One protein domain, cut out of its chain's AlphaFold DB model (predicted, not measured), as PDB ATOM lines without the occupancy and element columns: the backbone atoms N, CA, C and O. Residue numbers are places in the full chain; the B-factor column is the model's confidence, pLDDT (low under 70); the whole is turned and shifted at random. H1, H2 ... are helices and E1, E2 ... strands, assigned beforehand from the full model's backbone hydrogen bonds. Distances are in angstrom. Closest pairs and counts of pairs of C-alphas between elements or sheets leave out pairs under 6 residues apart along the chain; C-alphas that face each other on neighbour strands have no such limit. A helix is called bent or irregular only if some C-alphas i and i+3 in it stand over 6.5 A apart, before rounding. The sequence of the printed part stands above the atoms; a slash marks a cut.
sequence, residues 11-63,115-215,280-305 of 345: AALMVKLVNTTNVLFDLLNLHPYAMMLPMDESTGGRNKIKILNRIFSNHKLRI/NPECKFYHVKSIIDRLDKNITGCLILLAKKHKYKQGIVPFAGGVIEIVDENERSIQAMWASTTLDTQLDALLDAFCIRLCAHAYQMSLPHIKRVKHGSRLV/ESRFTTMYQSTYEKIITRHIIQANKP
ATOM      1  N   ALA A  11       3.691  56.051  43.128       78.44
ATOM      2  CA  ALA A  11       2.527  55.417  42.524       78.44
ATOM      3  C   ALA A  11       2.836  54.867  41.119       78.44
ATOM      4  O   ALA A  11       2.462  53.740  40.802       78.44
ATOM      5  N   ALA A  12       3.574  55.618  40.296       84.06
ATOM      6  CA  ALA A  12       3.975  55.175  38.963       84.06
ATOM      7  C   ALA A  12       4.966  54.001  39.024       84.06
ATOM      8  O   ALA A  12       4.848  53.050  38.249       84.06
ATOM      9  N   LEU A  13       5.906  54.031  39.973       85.62
ATOM     10  CA  LEU A  13       6.861  52.941  40.179       85.62
ATOM     11  C   LEU A  13       6.160  51.657  40.631       85.62
ATOM     12  O   LEU A  13       6.430  50.588  40.084       85.62
ATOM     13  N   MET A  14       5.212  51.760  41.565       85.12
ATOM     14  CA  MET A  14       4.403  50.623  41.998       85.12
ATOM     15  C   MET A  14       3.595  50.041  40.839       85.12
ATOM     16  O   MET A  14       3.607  48.828  40.653       85.12
ATOM     17  N   VAL A  15       2.953  50.874  40.009       85.94
ATOM     18  CA  VAL A  15       2.235  50.414  38.804       85.94
ATOM     19  C   VAL A  15       3.175  49.686  37.840       85.94
ATOM     20  O   VAL A  15       2.828  48.620  37.332       85.94
ATOM     21  N   LYS A  16       4.385  50.208  37.618       88.94
ATOM     22  CA  LYS A  16       5.395  49.537  36.789       88.94
ATOM     23  C   LYS A  16       5.751  48.162  37.362       88.94
ATOM     24  O   LYS A  16       5.692  47.179  36.632       88.94
ATOM     25  N   LEU A  17       6.034  48.074  38.661       90.25
ATOM     26  CA  LEU A  17       6.348  46.821  39.361       90.25
ATOM     27  C   LEU A  17       5.203  45.807  39.260       90.25
ATOM     28  O   LEU A  17       5.434  44.641  38.924       90.25
ATOM     29  N   VAL A  18       3.968  46.253  39.510       88.50
ATOM     30  CA  VAL A  18       2.745  45.454  39.347       88.50
ATOM     31  C   VAL A  18       2.707  44.836  37.953       88.50
ATOM     32  O   VAL A  18       2.557  43.625  37.816       88.50
ATOM     33  N   ASN A  19       2.884  45.657  36.922       89.00
ATOM     34  CA  ASN A  19       2.796  45.208  35.540       89.00
ATOM     35  C   ASN A  19       3.930  44.239  35.185       89.00
ATOM     36  O   ASN A  19       3.673  43.199  34.586       89.00
ATOM     37  N   THR A  20       5.167  44.531  35.592       90.25
ATOM     38  CA  THR A  20       6.323  43.668  35.311       90.25
ATOM     39  C   THR A  20       6.180  42.300  35.983       90.25
ATOM     40  O   THR A  20       6.420  41.273  35.355       90.25
ATOM     41  N   THR A  21       5.737  42.257  37.244       94.12
ATOM     42  CA  THR A  21       5.492  40.982  37.944       94.12
ATOM     43  C   THR A  21       4.319  40.207  37.344       94.12
ATOM     44  O   THR A  21       4.434  38.995  37.174       94.12
ATOM     45  N   ASN A  22       3.239  40.884  36.929       93.06
ATOM     46  CA  ASN A  22       2.122  40.240  36.231       93.06
ATOM     47  C   ASN A  22       2.574  39.560  34.929       93.06
ATOM     48  O   ASN A  22       2.180  38.427  34.691       93.06
ATOM     49  N   VAL A  23       3.462  40.183  34.142       92.81
ATOM     50  CA  VAL A  23       4.019  39.546  32.930       92.81
ATOM     51  C   VAL A  23       4.704  38.219  33.264       92.81
ATOM     52  O   VAL A  23       4.501  37.233  32.559       92.81
ATOM     53  N   LEU A  24       5.506  38.166  34.332       93.62
ATOM     54  CA  LEU A  24       6.133  36.915  34.758       93.62
ATOM     55  C   LEU A  24       5.091  35.885  35.211       93.62
ATOM     56  O   LEU A  24       5.184  34.719  34.834       93.62
ATOM     57  N   PHE A  25       4.096  36.294  35.998       93.69
ATOM     58  CA  PHE A  25       3.050  35.384  36.465       93.69
ATOM     59  C   PHE A  25       2.229  34.816  35.300       93.69
ATOM     60  O   PHE A  25       2.015  33.605  35.253       93.69
ATOM     61  N   ASP A  26       1.893  35.636  34.305       91.06
ATOM     62  CA  ASP A  26       1.213  35.206  33.082       91.06
ATOM     63  C   ASP A  26       2.062  34.201  32.292       91.06
ATOM     64  O   ASP A  26       1.552  33.175  31.838       91.06
ATOM     65  N   LEU A  27       3.380  34.423  32.190       90.56
ATOM     66  CA  LEU A  27       4.301  33.456  31.581       90.56
ATOM     67  C   LEU A  27       4.306  32.108  32.311       90.56
ATOM     68  O   LEU A  27       4.591  31.090  31.679       90.56
ATOM     69  N   LEU A  28       3.976  32.083  33.601       89.38
ATOM     70  CA  LEU A  28       3.849  30.874  34.418       89.38
ATOM     71  C   LEU A  28       2.403  30.343  34.492       89.38
ATOM     72  O   LEU A  28       2.141  29.372  35.206       89.38
ATOM     73  N   ASN A  29       1.468  30.933  33.736       89.56
ATOM     74  CA  ASN A  29       0.029  30.650  33.777       89.56
ATOM     75  C   ASN A  29      -0.596  30.850  35.175       89.56
ATOM     76  O   ASN A  29      -1.500  30.111  35.583       89.56
ATOM     77  N   LEU A  30      -0.107  31.838  35.920       91.75
ATOM     78  CA  LEU A  30      -0.555  32.194  37.263       91.75
ATOM     79  C   LEU A  30      -1.202  33.575  37.265       91.75
ATOM     80  O   LEU A  30      -0.706  34.504  36.645       91.75
ATOM     81  N   HIS A  31      -2.288  33.707  38.019       91.50
ATOM     82  CA  HIS A  31      -3.031  34.953  38.155       91.50
ATOM     83  C   HIS A  31      -3.013  35.400  39.619       91.50
ATOM     84  O   HIS A  31      -3.262  34.564  40.497       91.50
ATOM     85  N   PRO A  32      -2.724  36.682  39.900       92.31
ATOM     86  CA  PRO A  32      -2.756  37.216  41.250       92.31
ATOM     87  C   PRO A  32      -4.183  37.554  41.697       92.31
ATOM     88  O   PRO A  32      -4.955  38.161  40.959       92.31
ATOM     89  N   TYR A  33      -4.494  37.228  42.946       90.81
ATOM     90  CA  TYR A  33      -5.719  37.581  43.653       90.81
ATOM     91  C   TYR A  33      -5.330  38.200  44.991       90.81
ATOM     92  O   TYR A  33      -4.442  37.685  45.666       90.81
ATOM     93  N   ALA A  34      -5.981  39.290  45.378       89.81
ATOM     94  CA  ALA A  34      -5.801  39.905  46.686       89.81
ATOM     95  C   ALA A  34      -7.127  39.855  47.443       89.81
ATOM     96  O   ALA A  34      -8.174  40.197  46.895       89.81
ATOM     97  N   MET A  35      -7.070  39.418  48.693       88.62
ATOM     98  CA  MET A  35      -8.201  39.355  49.606       88.62
ATOM     99  C   MET A  35      -7.873  40.203  50.827       88.62
ATOM    100  O   MET A  35      -6.811  40.037  51.424       88.62
ATOM    101  N   MET A  36      -8.765  41.120  51.185       88.88
ATOM    102  CA  MET A  36      -8.643  41.868  52.434       88.88
ATOM    103  C   MET A  36      -8.972  40.952  53.609       88.88
ATOM    104  O   MET A  36      -9.849  40.098  53.496       88.88
ATOM    105  N   LEU A  37      -8.257  41.129  54.714       88.75
ATOM    106  CA  LEU A  37      -8.506  40.408  55.956       88.75
ATOM    107  C   LEU A  37      -9.253  41.309  56.960       88.75
ATOM    108  O   LEU A  37      -9.027  42.526  56.936       88.75
ATOM    109  N   PRO A  38     -10.099  40.741  57.842       89.38
ATOM    110  CA  PRO A  38     -10.336  39.305  58.039       89.38
ATOM    111  C   PRO A  38     -11.125  38.639  56.897       89.38
ATOM    112  O   PRO A  38     -11.915  39.280  56.207       89.38
ATOM    113  N   MET A  39     -10.889  37.341  56.691       85.81
ATOM    114  CA  MET A  39     -11.704  36.492  55.818       85.81
ATOM    115  C   MET A  39     -13.091  36.263  56.426       85.81
ATOM    116  O   MET A  39     -13.265  36.315  57.639       85.81
ATOM    117  N   ASP A  40     -14.059  35.920  55.580       85.00
ATOM    118  CA  ASP A  40     -15.380  35.486  56.026       85.00
ATOM    119  C   ASP A  40     -15.304  34.197  56.872       85.00
ATOM    120  O   ASP A  40     -14.745  33.186  56.432       85.00
ATOM    121  N   GLU A  41     -15.896  34.218  58.073       83.50
ATOM    122  CA  GLU A  41     -15.830  33.108  59.038       83.50
ATOM    123  C   GLU A  41     -16.413  31.799  58.479       83.50
ATOM    124  O   GLU A  41     -15.896  30.718  58.774       83.50
ATOM    125  N   SER A  42     -17.441  31.870  57.623       81.44
ATOM    126  CA  SER A  42     -18.106  30.674  57.079       81.44
ATOM    127  C   SER A  42     -17.193  29.864  56.150       81.44
ATOM    128  O   SER A  42     -17.277  28.634  56.080       81.44
ATOM    129  N   THR A  43     -16.267  30.543  55.468       77.69
ATOM    130  CA  THR A  43     -15.272  29.922  54.581       77.69
ATOM    131  C   THR A  43     -13.882  29.815  55.215       77.69
ATOM    132  O   THR A  43     -13.045  29.035  54.741       77.69
ATOM    133  N   GLY A  44     -13.653  30.536  56.318       78.94
ATOM    134  CA  GLY A  44     -12.383  30.658  57.025       78.94
ATOM    135  C   GLY A  44     -11.779  29.311  57.407       78.94
ATOM    136  O   GLY A  44     -10.663  29.005  56.988       78.94
ATOM    137  N   GLY A  45     -12.530  28.457  58.106       80.06
ATOM    138  CA  GLY A  45     -12.022  27.176  58.618       80.06
ATOM    139  C   GLY A  45     -11.416  26.264  57.540       80.06
ATOM    140  O   GLY A  45     -10.278  25.810  57.664       80.06
ATOM    141  N   ARG A  46     -12.129  26.044  56.425       80.44
ATOM    142  CA  ARG A  46     -11.630  25.200  55.318       80.44
ATOM    143  C   ARG A  46     -10.426  25.828  54.613       80.44
ATOM    144  O   ARG A  46      -9.517  25.111  54.196       80.44
ATOM    145  N   ASN A  47     -10.418  27.151  54.458       82.12
ATOM    146  CA  ASN A  47      -9.331  27.865  53.789       82.12
ATOM    147  C   ASN A  47      -8.051  27.871  54.633       82.12
ATOM    148  O   ASN A  47      -6.977  27.610  54.094       82.12
ATOM    149  N   LYS A  48      -8.168  28.064  55.950       85.69
ATOM    150  CA  LYS A  48      -7.055  27.976  56.906       85.69
ATOM    151  C   LYS A  48      -6.337  26.634  56.829       85.69
ATOM    152  O   LYS A  48      -5.123  26.605  56.644       85.69
ATOM    153  N   ILE A  49      -7.090  25.529  56.864       83.06
ATOM    154  CA  ILE A  49      -6.530  24.172  56.746       83.06
ATOM    155  C   ILE A  49      -5.780  24.016  55.419       83.06
ATOM    156  O   ILE A  49      -4.641  23.558  55.397       83.06
ATOM    157  N   LYS A  50      -6.365  24.459  54.299       82.81
ATOM    158  CA  LYS A  50      -5.695  24.391  52.988       82.81
ATOM    159  C   LYS A  50      -4.383  25.179  52.959       82.81
ATOM    160  O   LYS A  50      -3.416  24.709  52.359       82.81
ATOM    161  N   ILE A  51      -4.345  26.357  53.582       84.50
ATOM    162  CA  ILE A  51      -3.139  27.190  53.658       84.50
ATOM    163  C   ILE A  51      -2.071  26.505  54.522       84.50
ATOM    164  O   ILE A  51      -0.936  26.354  54.067       84.50
ATOM    165  N   LEU A  52      -2.433  26.014  55.712       84.38
ATOM    166  CA  LEU A  52      -1.516  25.283  56.595       84.38
ATOM    167  C   LEU A  52      -0.938  24.045  55.915       84.38
ATOM    168  O   LEU A  52       0.277  23.848  55.929       84.38
ATOM    169  N   ASN A  53      -1.779  23.268  55.231       83.25
ATOM    170  CA  ASN A  53      -1.340  22.080  54.504       83.25
ATOM    171  C   ASN A  53      -0.263  22.429  53.478       83.25
ATOM    172  O   ASN A  53       0.750  21.735  53.378       83.25
ATOM    173  N   ARG A  54      -0.448  23.524  52.730       83.38
ATOM    174  CA  ARG A  54       0.536  23.995  51.746       83.38
ATOM    175  C   ARG A  54       1.840  24.436  52.408       83.38
ATOM    176  O   ARG A  54       2.901  24.040  51.936       83.38
ATOM    177  N   ILE A  55       1.775  25.202  53.495       83.19
ATOM    178  CA  ILE A  55       2.965  25.647  54.238       83.19
ATOM    179  C   ILE A  55       3.759  24.441  54.762       83.19
ATOM    180  O   ILE A  55       4.968  24.350  54.542       83.19
ATOM    181  N   PHE A  56       3.091  23.472  55.386       82.06
ATOM    182  CA  PHE A  56       3.742  22.281  55.932       82.06
ATOM    183  C   PHE A  56       4.330  21.372  54.852       82.06
ATOM    184  O   PHE A  56       5.439  20.858  55.015       82.06
ATOM    185  N   SER A  57       3.639  21.229  53.720       78.25
ATOM    186  CA  SER A  57       4.114  20.422  52.589       78.25
ATOM    187  C   SER A  57       5.448  20.934  52.042       78.25
ATOM    188  O   SER A  57       6.349  20.138  51.775       78.25
ATOM    189  N   ASN A  58       5.630  22.257  51.968       72.56
ATOM    190  CA  ASN A  58       6.894  22.864  51.530       72.56
ATOM    191  C   ASN A  58       8.065  22.448  52.423       72.56
ATOM    192  O   ASN A  58       9.196  22.286  51.962       72.56
ATOM    193  N   HIS A  59       7.797  22.252  53.713       68.38
ATOM    194  CA  HIS A  59       8.837  21.963  54.683       68.38
ATOM    195  C   HIS A  59       9.182  20.472  54.786       68.38
ATOM    196  O   HIS A  59      10.333  20.145  55.093       68.38
ATOM    197  N   LYS A  60       8.241  19.566  54.488       64.31
ATOM    198  CA  LYS A  60       8.524  18.123  54.381       64.31
ATOM    199  C   LYS A  60       9.554  17.831  53.285       64.31
ATOM    200  O   LYS A  60      10.501  17.076  53.497       64.31
ATOM    201  N   LEU A  61       9.441  18.513  52.146       54.22
ATOM    202  CA  LEU A  61      10.373  18.364  51.022       54.22
ATOM    203  C   LEU A  61      11.799  18.836  51.359       54.22
ATOM    204  O   LEU A  61      12.773  18.242  50.900       54.22
ATOM    205  N   ARG A  62      11.945  19.834  52.242       53.16
ATOM    206  CA  ARG A  62      13.256  20.299  52.733       53.16
ATOM    207  C   ARG A  62      14.012  19.227  53.525       53.16
ATOM    208  O   ARG A  62      15.240  19.228  53.508       53.16
ATOM    209  N   ILE A  63      13.303  18.349  54.236       53.12
ATOM    210  CA  ILE A  63      13.919  17.251  54.995       53.12
ATOM    211  C   ILE A  63      14.374  16.154  54.024       53.12
ATOM    212  O   ILE A  63      15.528  15.739  54.093       53.12
ATOM    213  N   ASN A 115       2.504  23.664  70.051       86.25
ATOM    214  CA  ASN A 115       3.610  23.879  70.983       86.25
ATOM    215  C   ASN A 115       4.315  25.220  70.674       86.25
ATOM    216  O   ASN A 115       4.824  25.365  69.561       86.25
ATOM    217  N   PRO A 116       4.437  26.161  71.635       83.38
ATOM    218  CA  PRO A 116       5.167  27.423  71.458       83.38
ATOM    219  C   PRO A 116       6.624  27.276  71.002       83.38
ATOM    220  O   PRO A 116       7.162  28.175  70.361       83.38
ATOM    221  N   GLU A 117       7.264  26.147  71.302       82.69
ATOM    222  CA  GLU A 117       8.640  25.859  70.877       82.69
ATOM    223  C   GLU A 117       8.729  25.396  69.412       82.69
ATOM    224  O   GLU A 117       9.812  25.342  68.822       82.69
ATOM    225  N   CYS A 118       7.598  25.059  68.788       85.25
ATOM    226  CA  CYS A 118       7.557  24.680  67.387       85.25
ATOM    227  C   CYS A 118       7.750  25.912  66.499       85.25
ATOM    228  O   CYS A 118       7.015  26.891  66.581       85.25
ATOM    229  N   LYS A 119       8.662  25.826  65.528       82.06
ATOM    230  CA  LYS A 119       8.891  26.897  64.536       82.06
ATOM    231  C   LYS A 119       7.635  27.316  63.751       82.06
ATOM    232  O   LYS A 119       7.609  28.393  63.167       82.06
ATOM    233  N   PHE A 120       6.618  26.454  63.679       84.88
ATOM    234  CA  PHE A 120       5.358  26.744  62.996       84.88
ATOM    235  C   PHE A 120       4.300  27.373  63.899       84.88
ATOM    236  O   PHE A 120       3.262  27.778  63.381       84.88
ATOM    237  N   TYR A 121       4.557  27.488  65.201       86.25
ATOM    238  CA  TYR A 121       3.626  28.059  66.168       86.25
ATOM    239  C   TYR A 121       3.138  29.446  65.747       86.25
ATOM    240  O   TYR A 121       1.935  29.684  65.643       86.25
ATOM    241  N   HIS A 122       4.069  30.340  65.401       84.38
ATOM    242  CA  HIS A 122       3.722  31.685  64.946       84.38
ATOM    243  C   HIS A 122       2.859  31.649  63.688       84.38
ATOM    244  O   HIS A 122       1.818  32.293  63.644       84.38
ATOM    245  N   VAL A 123       3.234  30.845  62.693       84.12
ATOM    246  CA  VAL A 123       2.455  30.727  61.457       84.12
ATOM    247  C   VAL A 123       1.057  30.191  61.739       84.12
ATOM    248  O   VAL A 123       0.091  30.758  61.240       84.12
ATOM    249  N   LYS A 124       0.918  29.145  62.560       87.12
ATOM    250  CA  LYS A 124      -0.390  28.614  62.951       87.12
ATOM    251  C   LYS A 124      -1.234  29.681  63.642       87.12
ATOM    252  O   LYS A 124      -2.368  29.892  63.230       87.12
ATOM    253  N   SER A 125      -0.655  30.417  64.588       87.44
ATOM    254  CA  SER A 125      -1.320  31.531  65.272       87.44
ATOM    255  C   SER A 125      -1.815  32.613  64.298       87.44
ATOM    256  O   SER A 125      -2.947  33.081  64.416       87.44
ATOM    257  N   ILE A 126      -1.030  32.971  63.276       87.44
ATOM    258  CA  ILE A 126      -1.476  33.885  62.208       87.44
ATOM    259  C   ILE A 126      -2.628  33.280  61.409       87.44
ATOM    260  O   ILE A 126      -3.628  33.957  61.161       87.44
ATOM    261  N   ILE A 127      -2.498  32.020  60.984       87.50
ATOM    262  CA  ILE A 127      -3.524  31.367  60.169       87.50
ATOM    263  C   ILE A 127      -4.845  31.254  60.940       87.50
ATOM    264  O   ILE A 127      -5.909  31.548  60.389       87.50
ATOM    265  N   ASP A 128      -4.783  30.928  62.228       87.88
ATOM    266  CA  ASP A 128      -5.937  30.832  63.122       87.88
ATOM    267  C   ASP A 128      -6.655  32.179  63.297       87.88
ATOM    268  O   ASP A 128      -7.865  32.189  63.523       87.88
ATOM    269  N   ARG A 129      -5.959  33.303  63.087       89.56
ATOM    270  CA  ARG A 129      -6.517  34.664  63.095       89.56
ATOM    271  C   ARG A 129      -6.958  35.178  61.721       89.56
ATOM    272  O   ARG A 129      -7.461  36.289  61.633       89.56
ATOM    273  N   LEU A 130      -6.830  34.425  60.623       87.56
ATOM    274  CA  LEU A 130      -7.152  34.983  59.295       87.56
ATOM    275  C   LEU A 130      -8.597  35.470  59.129       87.56
ATOM    276  O   LEU A 130      -8.840  36.329  58.291       87.56
ATOM    277  N   ASP A 131      -9.545  34.932  59.888       85.12
ATOM    278  CA  ASP A 131     -10.951  35.354  59.902       85.12
ATOM    279  C   ASP A 131     -11.310  36.222  61.124       85.12
ATOM    280  O   ASP A 131     -12.457  36.640  61.250       85.12
ATOM    281  N   LYS A 132     -10.356  36.512  62.025       87.38
ATOM    282  CA  LYS A 132     -10.596  37.210  63.301       87.38
ATOM    283  C   LYS A 132      -9.376  37.990  63.774       87.38
ATOM    284  O   LYS A 132      -8.298  37.431  63.914       87.38
ATOM    285  N   ASN A 133      -9.564  39.245  64.184       83.19
ATOM    286  CA  ASN A 133      -8.527  40.026  64.878       83.19
ATOM    287  C   ASN A 133      -7.193  40.115  64.107       83.19
ATOM    288  O   ASN A 133      -6.114  40.118  64.702       83.19
ATOM    289  N   ILE A 134      -7.272  40.176  62.777       87.88
ATOM    290  CA  ILE A 134      -6.159  40.508  61.893       87.88
ATOM    291  C   ILE A 134      -6.629  41.588  60.921       87.88
ATOM    292  O   ILE A 134      -7.747  41.535  60.409       87.88
ATOM    293  N   THR A 135      -5.778  42.574  60.664       90.62
ATOM    294  CA  THR A 135      -6.014  43.584  59.628       90.62
ATOM    295  C   THR A 135      -4.898  43.460  58.617       90.62
ATOM    296  O   THR A 135      -3.727  43.521  58.978       90.62
ATOM    297  N   GLY A 136      -5.229  43.245  57.350       92.00
ATOM    298  CA  GLY A 136      -4.197  42.886  56.395       92.00
ATOM    299  C   GLY A 136      -4.722  42.490  55.031       92.00
ATOM    300  O   GLY A 136      -5.858  42.797  54.665       92.00
ATOM    301  N   CYS A 137      -3.882  41.786  54.283       92.38
ATOM    302  CA  CYS A 137      -4.284  41.154  53.043       92.38
ATOM    303  C   CYS A 137      -3.629  39.784  52.871       92.38
ATOM    304  O   CYS A 137      -2.513  39.517  53.319       92.38
ATOM    305  N   LEU A 138      -4.350  38.911  52.185       92.50
ATOM    306  CA  LEU A 138      -3.858  37.659  51.653       92.50
ATOM    307  C   LEU A 138      -3.702  37.824  50.140       92.50
ATOM    308  O   LEU A 138      -4.677  38.106  49.443       92.50
ATOM    309  N   ILE A 139      -2.491  37.623  49.627       94.06
ATOM    310  CA  ILE A 139      -2.227  37.605  48.186       94.06
ATOM    311  C   ILE A 139      -2.013  36.163  47.750       94.06
ATOM    312  O   ILE A 139      -1.187  35.457  48.320       94.06
ATOM    313  N   LEU A 140      -2.747  35.730  46.729       93.06
ATOM    314  CA  LEU A 140      -2.676  34.394  46.148       93.06
ATOM    315  C   LEU A 140      -2.257  34.486  44.686       93.06
ATOM    316  O   LEU A 140      -2.803  35.281  43.930       93.06
ATOM    317  N   LEU A 141      -1.342  33.623  44.265       93.44
ATOM    318  CA  LEU A 141      -1.101  33.326  42.859       93.44
ATOM    319  C   LEU A 141      -1.754  31.991  42.551       93.44
ATOM    320  O   LEU A 141      -1.496  31.007  43.244       93.44
ATOM    321  N   ALA A 142      -2.589  31.931  41.523       90.62
ATOM    322  CA  ALA A 142      -3.361  30.733  41.245       90.62
ATOM    323  C   ALA A 142      -3.490  30.422  39.758       90.62
ATOM    324  O   ALA A 142      -3.515  31.316  38.911       90.62
ATOM    325  N   LYS A 143      -3.616  29.130  39.448       86.69
ATOM    326  CA  LYS A 143      -3.925  28.675  38.091       86.69
ATOM    327  C   LYS A 143      -5.428  28.778  37.855       86.69
ATOM    328  O   LYS A 143      -6.225  28.370  38.703       86.69
ATOM    329  N   LYS A 144      -5.811  29.285  36.682       71.69
ATOM    330  CA  LYS A 144      -7.199  29.230  36.220       71.69
ATOM    331  C   LYS A 144      -7.489  27.799  35.767       71.69
ATOM    332  O   LYS A 144      -6.835  27.299  34.854       71.69
ATOM    333  N   HIS A 145      -8.418  27.117  36.431       65.69
ATOM    334  CA  HIS A 145      -8.785  25.757  36.049       65.69
ATOM    335  C   HIS A 145      -9.631  25.794  34.766       65.69
ATOM    336  O   HIS A 145     -10.601  26.545  34.695       65.69
ATOM    337  N   LYS A 146      -9.280  24.990  33.750       61.03
ATOM    338  CA  LYS A 146     -10.003  24.963  32.462       61.03
ATOM    339  C   LYS A 146     -11.429  24.396  32.584       61.03
ATOM    340  O   LYS A 146     -12.288  24.765  31.798       61.03
ATOM    341  N   TYR A 147     -11.685  23.543  33.584       55.50
ATOM    342  CA  TYR A 147     -12.904  22.715  33.656       55.50
ATOM    343  C   TYR A 147     -13.711  22.814  34.970       55.50
ATOM    344  O   TYR A 147     -14.626  22.029  35.185       55.50
ATOM    345  N   LYS A 148     -13.388  23.744  35.881       51.94
ATOM    346  CA  LYS A 148     -14.139  23.957  37.140       51.94
ATOM    347  C   LYS A 148     -14.200  25.456  37.445       51.94
ATOM    348  O   LYS A 148     -13.228  26.157  37.177       51.94
ATOM    349  N   GLN A 149     -15.289  25.932  38.058       53.66
ATOM    350  CA  GLN A 149     -15.441  27.301  38.597       53.66
ATOM    351  C   GLN A 149     -14.540  27.554  39.833       53.66
ATOM    352  O   GLN A 149     -14.951  28.176  40.806       53.66
ATOM    353  N   GLY A 150     -13.319  27.014  39.846       62.94
ATOM    354  CA  GLY A 150     -12.438  27.003  41.008       62.94
ATOM    355  C   GLY A 150     -11.063  27.576  40.697       62.94
ATOM    356  O   GLY A 150     -10.444  27.247  39.684       62.94
ATOM    357  N   ILE A 151     -10.575  28.417  41.603       72.56
ATOM    358  CA  ILE A 151      -9.203  28.918  41.619       72.56
ATOM    359  C   ILE A 151      -8.352  27.899  42.387       72.56
ATOM    360  O   ILE A 151      -8.677  27.561  43.525       72.56
ATOM    361  N   VAL A 152      -7.265  27.406  41.785       77.69
ATOM    362  CA  VAL A 152      -6.324  26.507  42.477       77.69
ATOM    363  C   VAL A 152      -5.129  27.332  42.960       77.69
ATOM    364  O   VAL A 152      -4.296  27.709  42.126       77.69
ATOM    365  N   PRO A 153      -5.028  27.638  44.271       84.25
ATOM    366  CA  PRO A 153      -3.930  28.434  44.797       84.25
ATOM    367  C   PRO A 153      -2.617  27.683  44.610       84.25
ATOM    368  O   PRO A 153      -2.464  26.529  45.018       84.25
ATOM    369  N   PHE A 154      -1.680  28.360  43.967       87.38
ATOM    370  CA  PHE A 154      -0.354  27.858  43.661       87.38
ATOM    371  C   PHE A 154       0.664  28.391  44.662       87.38
ATOM    372  O   PHE A 154       1.409  27.615  45.245       87.38
ATOM    373  N   ALA A 155       0.671  29.699  44.887       93.06
ATOM    374  CA  ALA A 155       1.483  30.357  45.898       93.06
ATOM    375  C   ALA A 155       0.637  31.379  46.649       93.06
ATOM    376  O   ALA A 155      -0.426  31.783  46.173       93.06
ATOM    377  N   GLY A 156       1.090  31.781  47.825       94.31
ATOM    378  CA  GLY A 156       0.398  32.793  48.597       94.31
ATOM    379  C   GLY A 156       1.258  33.388  49.692       94.31
ATOM    380  O   GLY A 156       2.286  32.825  50.068       94.31
ATOM    381  N   GLY A 157       0.842  34.557  50.161       95.69
ATOM    382  CA  GLY A 157       1.498  35.273  51.238       95.69
ATOM    383  C   GLY A 157       0.515  36.135  52.014       95.69
ATOM    384  O   GLY A 157      -0.415  36.697  51.434       95.69
ATOM    385  N   VAL A 158       0.716  36.210  53.325       95.56
ATOM    386  CA  VAL A 158      -0.112  36.992  54.253       95.56
ATOM    387  C   VAL A 158       0.673  38.216  54.692       95.56
ATOM    388  O   VAL A 158       1.820  38.088  55.122       95.56
ATOM    389  N   ILE A 159       0.048  39.385  54.597       95.62
ATOM    390  CA  ILE A 159       0.570  40.652  55.103       95.62
ATOM    391  C   ILE A 159      -0.373  41.135  56.202       95.62
ATOM    392  O   ILE A 159      -1.568  41.302  55.959       95.62
ATOM    393  N   GLU A 160       0.166  41.387  57.387       94.06
ATOM    394  CA  GLU A 160      -0.545  42.003  58.508       94.06
ATOM    395  C   GLU A 160      -0.113  43.464  58.641       94.06
ATOM    396  O   GLU A 160       1.069  43.790  58.533       94.06
ATOM    397  N   ILE A 161      -1.074  44.357  58.861       92.88
ATOM    398  CA  ILE A 161      -0.805  45.730  59.274       92.88
ATOM    399  C   ILE A 161      -0.663  45.705  60.794       92.88
ATOM    400  O   ILE A 161      -1.652  45.500  61.495       92.88
ATOM    401  N   VAL A 162       0.567  45.877  61.274       90.44
ATOM    402  CA  VAL A 162       0.889  45.825  62.707       90.44
ATOM    403  C   VAL A 162       0.508  47.147  63.362       90.44
ATOM    404  O   VAL A 162      -0.182  47.168  64.378       90.44
ATOM    405  N   ASP A 163       0.896  48.254  62.730       88.88
ATOM    406  CA  ASP A 163       0.558  49.604  63.163       88.88
ATOM    407  C   ASP A 163       0.485  50.581  61.968       88.88
ATOM    408  O   ASP A 163       0.389  50.192  60.800       88.88
ATOM    409  N   GLU A 164       0.474  51.885  62.245       85.44
ATOM    410  CA  GLU A 164       0.405  52.932  61.218       85.44
ATOM    411  C   GLU A 164       1.594  52.914  60.235       85.44
ATOM    412  O   GLU A 164       1.451  53.269  59.052       85.44
ATOM    413  N   ASN A 165       2.757  52.463  60.697       88.25
ATOM    414  CA  ASN A 165       4.039  52.507  60.008       88.25
ATOM    415  C   ASN A 165       4.486  51.123  59.516       88.25
ATOM    416  O   ASN A 165       5.050  51.042  58.423       88.25
ATOM    417  N   GLU A 166       4.181  50.041  60.226       91.56
ATOM    418  CA  GLU A 166       4.673  48.693  59.946       91.56
ATOM    419  C   GLU A 166       3.638  47.779  59.271       91.56
ATOM    420  O   GLU A 166       2.479  47.658  59.679       91.56
ATOM    421  N   ARG A 167       4.094  47.081  58.224       94.44
ATOM    422  CA  ARG A 167       3.394  45.958  57.596       94.44
ATOM    423  C   ARG A 167       4.305  44.742  57.615       94.44
ATOM    424  O   ARG A 167       5.376  44.776  57.012       94.44
ATOM    425  N   SER A 168       3.875  43.670  58.265       95.31
ATOM    426  CA  SER A 168       4.686  42.469  58.428       95.31
ATOM    427  C   SER A 168       4.236  41.355  57.489       95.31
ATOM    428  O   SER A 168       3.040  41.084  57.356       95.31
ATOM    429  N   ILE A 169       5.187  40.700  56.825       97.00
ATOM    430  CA  ILE A 169       4.930  39.477  56.058       97.00
ATOM    431  C   ILE A 169       4.877  38.311  57.048       97.00
ATOM    432  O   ILE A 169       5.895  37.917  57.613       97.00
ATOM    433  N   GLN A 170       3.690  37.742  57.223       94.88
ATOM    434  CA  GLN A 170       3.401  36.774  58.282       94.88
ATOM    435  C   GLN A 170       3.409  35.310  57.826       94.88
ATOM    436  O   GLN A 170       3.553  34.393  58.632       94.88
ATOM    437  N   ALA A 171       3.226  35.059  56.534       93.81
ATOM    438  CA  ALA A 171       3.278  33.713  55.973       93.81
ATOM    439  C   ALA A 171       3.621  33.775  54.487       93.81
ATOM    440  O   ALA A 171       3.241  34.728  53.804       93.81
ATOM    441  N   MET A 172       4.279  32.732  53.979       94.25
ATOM    442  CA  MET A 172       4.499  32.538  52.549       94.25
ATOM    443  C   MET A 172       4.553  31.054  52.202       94.25
ATOM    444  O   MET A 172       5.152  30.252  52.919       94.25
ATOM    445  N   TRP A 173       3.961  30.686  51.072       92.38
ATOM    446  CA  TRP A 173       4.028  29.331  50.536       92.38
ATOM    447  C   TRP A 173       3.993  29.327  49.014       92.38
ATOM    448  O   TRP A 173       3.457  30.238  48.385       92.38
ATOM    449  N   ALA A 174       4.509  28.255  48.418       90.88
ATOM    450  CA  ALA A 174       4.354  27.966  47.001       90.88
ATOM    451  C   ALA A 174       4.341  26.459  46.758       90.88
ATOM    452  O   ALA A 174       5.037  25.714  47.432       90.88
ATOM    453  N   SER A 175       3.558  26.015  45.781       84.19
ATOM    454  CA  SER A 175       3.560  24.640  45.299       84.19
ATOM    455  C   SER A 175       4.895  24.334  44.621       84.19
ATOM    456  O   SER A 175       5.330  25.073  43.738       84.19
ATOM    457  N   THR A 176       5.511  23.211  44.975       73.62
ATOM    458  CA  THR A 176       6.807  22.776  44.424       73.62
ATOM    459  C   THR A 176       6.712  22.210  43.011       73.62
ATOM    460  O   THR A 176       7.700  22.011  42.332       73.62
ATOM    461  N   THR A 177       5.510  22.051  42.466       73.62
ATOM    462  CA  THR A 177       5.293  21.565  41.091       73.62
ATOM    463  C   THR A 177       5.936  22.422  39.979       73.62
ATOM    464  O   THR A 177       5.858  22.048  38.814       73.62
ATOM    465  N   LEU A 178       6.506  23.593  40.296       69.12
ATOM    466  CA  LEU A 178       7.261  24.450  39.370       69.12
ATOM    467  C   LEU A 178       8.760  24.491  39.724       69.12
ATOM    468  O   LEU A 178       9.361  25.549  39.597       69.12
ATOM    469  N   ASP A 179       9.371  23.387  40.163       71.12
ATOM    470  CA  ASP A 179      10.749  23.361  40.699       71.12
ATOM    471  C   ASP A 179      11.781  24.180  39.890       71.12
ATOM    472  O   ASP A 179      12.576  24.909  40.473       71.12
ATOM    473  N   THR A 180      11.740  24.165  38.551       77.06
ATOM    474  CA  THR A 180      12.701  24.916  37.709       77.06
ATOM    475  C   THR A 180      12.437  26.421  37.597       77.06
ATOM    476  O   THR A 180      13.296  27.158  37.118       77.06
ATOM    477  N   GLN A 181      11.252  26.888  37.987       86.00
ATOM    478  CA  GLN A 181      10.822  28.293  37.938       86.00
ATOM    479  C   GLN A 181      10.403  28.813  39.322       86.00
ATOM    480  O   GLN A 181       9.898  29.931  39.436       86.00
ATOM    481  N   LEU A 182      10.585  28.008  40.371       88.44
ATOM    482  CA  LEU A 182      10.125  28.304  41.721       88.44
ATOM    483  C   LEU A 182      10.851  29.521  42.302       88.44
ATOM    484  O   LEU A 182      10.204  30.390  42.878       88.44
ATOM    485  N   ASP A 183      12.161  29.618  42.076       91.06
ATOM    486  CA  ASP A 183      12.976  30.760  42.500       91.06
ATOM    487  C   ASP A 183      12.521  32.045  41.799       91.06
ATOM    488  O   ASP A 183      12.237  33.046  42.447       91.06
ATOM    489  N   ALA A 184      12.342  31.992  40.474       92.81
ATOM    490  CA  ALA A 184      11.847  33.121  39.688       92.81
ATOM    491  C   ALA A 184      10.471  33.606  40.169       92.81
ATOM    492  O   ALA A 184      10.241  34.811  40.320       92.81
ATOM    493  N   LEU A 185       9.563  32.661  40.429       94.31
ATOM    494  CA  LEU A 185       8.238  32.931  40.973       94.31
ATOM    495  C   LEU A 185       8.328  33.608  42.343       94.31
ATOM    496  O   LEU A 185       7.673  34.628  42.560       94.31
ATOM    497  N   LEU A 186       9.103  33.035  43.264       95.25
ATOM    498  CA  LEU A 186       9.156  33.471  44.655       95.25
ATOM    499  C   LEU A 186       9.938  34.769  44.845       95.25
ATOM    500  O   LEU A 186       9.485  35.610  45.614       95.25
ATOM    501  N   ASP A 187      11.017  34.999  44.101       96.00
ATOM    502  CA  ASP A 187      11.728  36.283  44.089       96.00
ATOM    503  C   ASP A 187      10.778  37.420  43.687       96.00
ATOM    504  O   ASP A 187      10.632  38.428  44.389       96.00
ATOM    505  N   ALA A 188      10.078  37.240  42.561       96.38
ATOM    506  CA  ALA A 188       9.111  38.215  42.072       96.38
ATOM    507  C   ALA A 188       7.929  38.374  43.033       96.38
ATOM    508  O   ALA A 188       7.436  39.487  43.223       96.38
ATOM    509  N   PHE A 189       7.486  37.285  43.666       96.88
ATOM    510  CA  PHE A 189       6.402  37.319  44.636       96.88
ATOM    511  C   PHE A 189       6.795  38.038  45.936       96.88
ATOM    512  O   PHE A 189       6.021  38.859  46.417       96.88
ATOM    513  N   CYS A 190       8.012  37.849  46.453       96.88
ATOM    514  CA  CYS A 190       8.549  38.610  47.588       96.88
ATOM    515  C   CYS A 190       8.542  40.122  47.311       96.88
ATOM    516  O   CYS A 190       8.052  40.911  48.125       96.88
ATOM    517  N   ILE A 191       9.023  40.529  46.130       96.88
ATOM    518  CA  ILE A 191       8.998  41.933  45.693       96.88
ATOM    519  C   ILE A 191       7.548  42.436  45.583       96.88
ATOM    520  O   ILE A 191       7.231  43.545  46.018       96.88
ATOM    521  N   ARG A 192       6.650  41.608  45.035       95.50
ATOM    522  CA  ARG A 192       5.220  41.907  44.872       95.50
ATOM    523  C   ARG A 192       4.506  42.121  46.205       95.50
ATOM    524  O   ARG A 192       3.686  43.035  46.291       95.50
ATOM    525  N   LEU A 193       4.809  41.311  47.219       96.19
ATOM    526  CA  LEU A 193       4.249  41.445  48.565       96.19
ATOM    527  C   LEU A 193       4.668  42.770  49.203       96.19
ATOM    528  O   LEU A 193       3.807  43.502  49.680       96.19
ATOM    529  N   CYS A 194       5.955  43.125  49.136       95.38
ATOM    530  CA  CYS A 194       6.439  44.406  49.662       95.38
ATOM    531  C   CYS A 194       5.743  45.593  48.983       95.38
ATOM    532  O   CYS A 194       5.266  46.503  49.654       95.38
ATOM    533  N   ALA A 195       5.625  45.557  47.652       92.94
ATOM    534  CA  ALA A 195       4.943  46.598  46.888       92.94
ATOM    535  C   ALA A 195       3.483  46.791  47.334       92.94
ATOM    536  O   ALA A 195       3.050  47.917  47.565       92.94
ATOM    537  N   HIS A 196       2.739  45.694  47.503       91.06
ATOM    538  CA  HIS A 196       1.363  45.747  48.005       91.06
ATOM    539  C   HIS A 196       1.287  46.246  49.446       91.06
ATOM    540  O   HIS A 196       0.452  47.096  49.748       91.06
ATOM    541  N   ALA A 197       2.185  45.791  50.320       92.94
ATOM    542  CA  ALA A 197       2.238  46.224  51.711       92.94
ATOM    543  C   ALA A 197       2.398  47.751  51.840       92.94
ATOM    544  O   ALA A 197       1.718  48.377  52.655       92.94
ATOM    545  N   TYR A 198       3.212  48.376  50.982       91.06
ATOM    546  CA  TYR A 198       3.351  49.837  50.949       91.06
ATOM    547  C   TYR A 198       2.122  50.577  50.440       91.06
ATOM    548  O   TYR A 198       1.970  51.753  50.748       91.06
ATOM    549  N   GLN A 199       1.233  49.929  49.690       87.25
ATOM    550  CA  GLN A 199      -0.008  50.544  49.209       87.25
ATOM    551  C   GLN A 199      -1.150  50.441  50.229       87.25
ATOM    552  O   GLN A 199      -2.133  51.176  50.132       87.25
ATOM    553  N   MET A 200      -1.023  49.572  51.232       85.50
ATOM    554  CA  MET A 200      -2.056  49.356  52.241       85.50
ATOM    555  C   MET A 200      -2.184  50.549  53.192       85.50
ATOM    556  O   MET A 200      -1.221  51.251  53.503       85.50
ATOM    557  N   SER A 201      -3.399  50.790  53.674       77.50
ATOM    558  CA  SER A 201      -3.694  51.815  54.679       77.50
ATOM    559  C   SER A 201      -4.710  51.278  55.677       77.50
ATOM    560  O   SER A 201      -5.504  50.404  55.332       77.50
ATOM    561  N   LEU A 202      -4.659  51.776  56.913       70.44
ATOM    562  CA  LEU A 202      -5.625  51.397  57.937       70.44
ATOM    563  C   LEU A 202      -6.991  52.030  57.610       70.44
ATOM    564  O   LEU A 202      -7.044  53.237  57.360       70.44
ATOM    565  N   PRO A 203      -8.089  51.254  57.624       60.50
ATOM    566  CA  PRO A 203      -9.397  51.695  57.130       60.50
ATOM    567  C   PRO A 203     -10.023  52.858  57.920       60.50
ATOM    568  O   PRO A 203     -10.898  53.543  57.398       60.50
ATOM    569  N   HIS A 204      -9.571  53.120  59.151       62.12
ATOM    570  CA  HIS A 204     -10.186  54.108  60.053       62.12
ATOM    571  C   HIS A 204      -9.298  55.308  60.391       62.12
ATOM    572  O   HIS A 204      -9.684  56.167  61.183       62.12
ATOM    573  N   ILE A 205      -8.124  55.409  59.775       58.75
ATOM    574  CA  ILE A 205      -7.183  56.486  60.057       58.75
ATOM    575  C   ILE A 205      -7.297  57.538  58.952       58.75
ATOM    576  O   ILE A 205      -6.998  57.270  57.786       58.75
ATOM    577  N   LYS A 206      -7.744  58.755  59.310       54.19
ATOM    578  CA  LYS A 206      -7.694  59.932  58.419       54.19
ATOM    579  C   LYS A 206      -6.278  60.019  57.864       54.19
ATOM    580  O   LYS A 206      -5.381  60.145  58.686       54.19
ATOM    581  N   ARG A 207      -6.100  59.934  56.530       50.62
ATOM    582  CA  ARG A 207      -4.805  59.945  55.804       50.62
ATOM    583  C   ARG A 207      -3.695  60.580  56.649       50.62
ATOM    584  O   ARG A 207      -3.532  61.799  56.637       50.62
ATOM    585  N   VAL A 208      -2.989  59.757  57.426       47.34
ATOM    586  CA  VAL A 208      -1.915  60.245  58.291       47.34
ATOM    587  C   VAL A 208      -0.835  60.798  57.377       47.34
ATOM    588  O   VAL A 208      -0.535  60.216  56.330       47.34
ATOM    589  N   LYS A 209      -0.313  61.975  57.747       48.94
ATOM    590  CA  LYS A 209       0.847  62.595  57.102       48.94
ATOM    591  C   LYS A 209       1.900  61.511  56.897       48.94
ATOM    592  O   LYS A 209       2.285  60.893  57.874       48.94
ATOM    593  N   HIS A 210       2.301  61.301  55.643       52.47
ATOM    594  CA  HIS A 210       3.280  60.328  55.150       52.47
ATOM    595  C   HIS A 210       4.411  59.991  56.145       52.47
ATOM    596  O   HIS A 210       5.517  60.516  56.041       52.47
ATOM    597  N   GLY A 211       4.138  59.111  57.110       59.41
ATOM    598  CA  GLY A 211       5.161  58.449  57.905       59.41
ATOM    599  C   GLY A 211       5.884  57.454  57.009       59.41
ATOM    600  O   GLY A 211       5.258  56.833  56.146       59.41
ATOM    601  N   SER A 212       7.201  57.335  57.172       72.50
ATOM    602  CA  SER A 212       7.989  56.346  56.437       72.50
ATOM    603  C   SER A 212       7.464  54.955  56.774       72.50
ATOM    604  O   SER A 212       7.572  54.509  57.916       72.50
ATOM    605  N   ARG A 213       6.870  54.284  55.789       88.25
ATOM    606  CA  ARG A 213       6.334  52.938  55.965       88.25
ATOM    607  C   ARG A 213       7.482  51.936  55.991       88.25
ATOM    608  O   ARG A 213       8.438  52.067  55.224       88.25
ATOM    609  N   LEU A 214       7.365  50.934  56.848       93.62
ATOM    610  CA  LEU A 214       8.284  49.813  56.987       93.62
ATOM    611  C   LEU A 214       7.563  48.534  56.564       93.62
ATOM    612  O   LEU A 214       6.453  48.261  57.023       93.62
ATOM    613  N   VAL A 215       8.204  47.743  55.710       96.56
ATOM    614  CA  VAL A 215       7.843  46.335  55.530       96.56
ATOM    615  C   VAL A 215       8.826  45.483  56.312       96.56
ATOM    616  O   VAL A 215      10.039  45.611  56.120       96.56
ATOM    617  N   GLU A 280       9.998  52.242  52.769       91.69
ATOM    618  CA  GLU A 280       9.396  52.554  51.470       91.69
ATOM    619  C   GLU A 280      10.371  53.274  50.527       91.69
ATOM    620  O   GLU A 280      10.497  52.923  49.349       91.69
ATOM    621  N   SER A 281      11.115  54.252  51.050       90.06
ATOM    622  CA  SER A 281      12.101  55.007  50.276       90.06
ATOM    623  C   SER A 281      13.228  54.101  49.782       90.06
ATOM    624  O   SER A 281      13.543  54.112  48.590       90.06
ATOM    625  N   ARG A 282      13.777  53.239  50.651       92.75
ATOM    626  CA  ARG A 282      14.836  52.302  50.255       92.75
ATOM    627  C   ARG A 282      14.328  51.250  49.279       92.75
ATOM    628  O   ARG A 282      15.030  50.935  48.322       92.75
ATOM    629  N   PHE A 283      13.116  50.731  49.468       94.25
ATOM    630  CA  PHE A 283      12.504  49.798  48.519       94.25
ATOM    631  C   PHE A 283      12.377  50.421  47.124       94.25
ATOM    632  O   PHE A 283      12.691  49.775  46.124       94.25
ATOM    633  N   THR A 284      11.979  51.692  47.060       91.38
ATOM    634  CA  THR A 284      11.861  52.454  45.810       91.38
ATOM    635  C   THR A 284      13.211  52.565  45.103       91.38
ATOM    636  O   THR A 284      13.315  52.236  43.920       91.38
ATOM    637  N   THR A 285      14.266  52.944  45.831       91.88
ATOM    638  CA  THR A 285      15.635  52.994  45.295       91.88
ATOM    639  C   THR A 285      16.098  51.623  44.806       91.88
ATOM    640  O   THR A 285      16.593  51.498  43.687       91.88
ATOM    641  N   MET A 286      15.877  50.577  45.608       93.75
ATOM    642  CA  MET A 286      16.254  49.205  45.264       93.75
ATOM    643  C   MET A 286      15.510  48.678  44.037       93.75
ATOM    644  O   MET A 286      16.076  47.906  43.261       93.75
ATOM    645  N   TYR A 287      14.260  49.096  43.824       91.81
ATOM    646  CA  TYR A 287      13.522  48.716  42.628       91.81
ATOM    647  C   TYR A 287      14.205  49.234  41.363       91.81
ATOM    648  O   TYR A 287      14.447  48.455  40.440       91.81
ATOM    649  N   GLN A 288      14.576  50.514  41.364       87.50
ATOM    650  CA  GLN A 288      15.228  51.173  40.233       87.50
ATOM    651  C   GLN A 288      16.633  50.623  39.972       87.50
ATOM    652  O   GLN A 288      17.031  50.457  38.821       87.50
ATOM    653  N   SER A 289      17.392  50.306  41.025       89.31
ATOM    654  CA  SER A 289      18.771  49.835  40.876       89.31
ATOM    655  C   SER A 289      18.885  48.332  40.605       89.31
ATOM    656  O   SER A 289      19.798  47.901  39.887       89.31
ATOM    657  N   THR A 290      17.999  47.525  41.199       93.50
ATOM    658  CA  THR A 290      18.233  46.087  41.409       93.50
ATOM    659  C   THR A 290      17.013  45.218  41.109       93.50
ATOM    660  O   THR A 290      17.133  44.289  40.307       93.50
ATOM    661  N   TYR A 291      15.849  45.467  41.717       94.94
ATOM    662  CA  TYR A 291      14.725  44.522  41.618       94.94
ATOM    663  C   TYR A 291      14.130  44.452  40.213       94.94
ATOM    664  O   TYR A 291      13.789  43.361  39.757       94.94
ATOM    665  N   GLU A 292      14.072  45.572  39.488       92.44
ATOM    666  CA  GLU A 292      13.622  45.570  38.094       92.44
ATOM    667  C   GLU A 292      14.493  44.643  37.227       92.44
ATOM    668  O   GLU A 292      13.973  43.856  36.432       92.44
ATOM    669  N   LYS A 293      15.814  44.652  37.443       93.62
ATOM    670  CA  LYS A 293      16.764  43.783  36.728       93.62
ATOM    671  C   LYS A 293      16.576  42.310  37.090       93.62
ATOM    672  O   LYS A 293      16.680  41.450  36.217       93.62
ATOM    673  N   ILE A 294      16.289  42.012  38.360       94.62
ATOM    674  CA  ILE A 294      16.001  40.646  38.824       94.62
ATOM    675  C   ILE A 294      14.748  40.106  38.130       94.62
ATOM    676  O   ILE A 294      14.817  39.057  37.491       94.62
ATOM    677  N   ILE A 295      13.635  40.846  38.174       94.25
ATOM    678  CA  ILE A 295      12.376  40.402  37.560       94.25
ATOM    679  C   ILE A 295      12.538  40.274  36.039       94.25
ATOM    680  O   ILE A 295      12.099  39.290  35.450       94.25
ATOM    681  N   THR A 296      13.222  41.222  35.396       92.56
ATOM    682  CA  THR A 296      13.465  41.178  33.945       92.56
ATOM    683  C   THR A 296      14.281  39.951  33.542       92.56
ATOM    684  O   THR A 296      13.947  39.279  32.563       92.56
ATOM    685  N   ARG A 297      15.313  39.591  34.318       93.62
ATOM    686  CA  ARG A 297      16.086  38.359  34.101       93.62
ATOM    687  C   ARG A 297      15.195  37.120  34.181       93.62
ATOM    688  O   ARG A 297      15.278  36.266  33.298       93.62
ATOM    689  N   HIS A 298      14.333  37.049  35.192       93.94
ATOM    690  CA  HIS A 298      13.384  35.949  35.373       93.94
ATOM    691  C   HIS A 298      12.397  35.844  34.205       93.94
ATOM    692  O   HIS A 298      12.188  34.756  33.673       93.94
ATOM    693  N   ILE A 299      11.877  36.973  33.710       91.88
ATOM    694  CA  ILE A 299      11.017  37.017  32.514       91.88
ATOM    695  C   ILE A 299      11.745  36.467  31.284       91.88
ATOM    696  O   ILE A 299      11.180  35.682  30.523       91.88
ATOM    697  N   ILE A 300      13.005  36.858  31.075       88.81
ATOM    698  CA  ILE A 300      13.806  36.363  29.949       88.81
ATOM    699  C   ILE A 300      14.001  34.851  30.055       88.81
ATOM    700  O   ILE A 300      13.859  34.157  29.049       88.81
ATOM    701  N   GLN A 301      14.311  34.338  31.248       87.81
ATOM    702  CA  GLN A 301      14.507  32.907  31.488       87.81
ATOM    703  C   GLN A 301      13.222  32.104  31.263       87.81
ATOM    704  O   GLN A 301      13.263  31.114  30.535       87.81
ATOM    705  N   ALA A 302      12.088  32.570  31.789       85.38
ATOM    706  CA  ALA A 302      10.781  31.939  31.599       85.38
ATOM    707  C   ALA A 302      10.317  31.941  30.128       85.38
ATOM    708  O   ALA A 302       9.478  31.132  29.735       85.38
ATOM    709  N   ASN A 303      10.864  32.842  29.306       82.50
ATOM    710  CA  ASN A 303      10.538  32.984  27.886       82.50
ATOM    711  C   ASN A 303      11.596  32.370  26.946       82.50
ATOM    712  O   ASN A 303      11.531  32.557  25.725       82.50
ATOM    713  N   LYS A 304      12.604  31.660  27.475       76.88
ATOM    714  CA  LYS A 304      13.504  30.872  26.626       76.88
ATOM    715  C   LYS A 304      12.721  29.680  26.061       76.88
ATOM    716  O   LYS A 304      12.066  28.981  26.833       76.88
ATOM    717  N   PRO A 305      12.766  29.431  24.738       57.50
ATOM    718  CA  PRO A 305      12.142  28.246  24.172       57.50
ATOM    719  C   PRO A 305      12.768  27.008  24.815       57.50
ATOM    720  O   PRO A 305      13.992  26.874  24.861       57.50
TER     721      PRO A 305
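Overview. This is residues 11 to 63, 115 to 215 and 280 to 305 of the 345 residues of an uncharacterized protein of Babesia microti (strain RI) (UniProt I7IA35). A twisted sheet of four strands has helices over both faces: H4 slants over one face, with H1 and the arm H5b of a bent helix beside it in a bundle, while H2 and the short H3 cover the E3 and E4 part of the other face. The unnamed stretch 200 to 215 loops away past the ends of E3 and H4. The 180 printed residues have five named helices and four named strands, in the order H1 E1 H2 H3 E2 E3 E4 H4 H5; the sheet runs E1 E2 E3 E4, all antiparallel, and the class is mixed. The whole is compact, with a radius of gyration of the C-alphas of 16.8 A and spans of 46 by 43 by 36 A.

Along the chain. Look first for the sheet: E1 is residues 31 to 37, E2 is 136 to 144, E3 is 151 to 161 and E4 is 166 to 174. E3, 25.8 A long, bends by 84 degrees at residue 154. Find C-alpha 11 at (2.527, 55.417, 42.524); from there H1 runs 24.6 A to residue 27. H2, residues 41 to 63, is 34.0 A long and irregular, with C-alphas 42 and 45 7.2 A apart. H3 is residues 121 to 128, and H4, residues 182 to 199, is 25.6 A long. H5, residues 280 to 302, was assigned as one helix by its hydrogen bonds but is bent, C-alphas 289 and 292 being 7.2 A apart; its arms are H5a, 280 to 289, and H5b, 292 to 302, which ends at C-alpha 302 (10.781, 31.939, 31.599).

Arrangement. Across the sheet, find N 33 and O 140 at 2.8 A for E1 and E2, N 139 and O 157 at 2.9 A for E2 and E3, and N 158 and O 171 at 3.0 A for E3 and E4. E2, E3 and E4 form a meander, each strand the antiparallel neighbour of the one before. H4 is over E2, E3 and E4 at a height over the sheet of 8.7 A; its closest C-alphas to E4 are those of Ala 197 and Arg 167, 6.0 A. On the opposite face H2 runs across the strands, at 79 degrees to E3 on the local plane. H2 touches H3 with residues 48 to 52 alone, closest at the C-alphas of Lys 48 and Ile 127, 5.9 A. H1 touches H4 at Thr 21 and Ala 188, C-alphas 6.1 A apart, at a shallow tilt of 27 degrees, opposite ways. H1 touches H5b at Leu 24 and Ile 299, C-alphas 5.4 A apart, the same way. H5a is close to H1 but not clearly touching, C-alphas 13 and 284 being 7.5 A apart. Every O i to N i+4 pair is within hydrogen-bond range in H1, H3, H4, H5a and H5b, and 13 of 19 are in H2.

Size, cuts and confidence. The C-alphas farthest apart are those of Lys 206 and Pro 305, 50.7 A. Residues 64 to 114 and 216 to 279 are not printed; the gaps are 20.1 A between C-alphas 63 and 115 and 7.6 A between C-alphas 215 and 280. Of the links printed whole, none is long. The mean pLDDT of the printed part is 84.5; look for values under 70 at residues 59 to 63, 145 to 150, 178, 203 to 211 and 305.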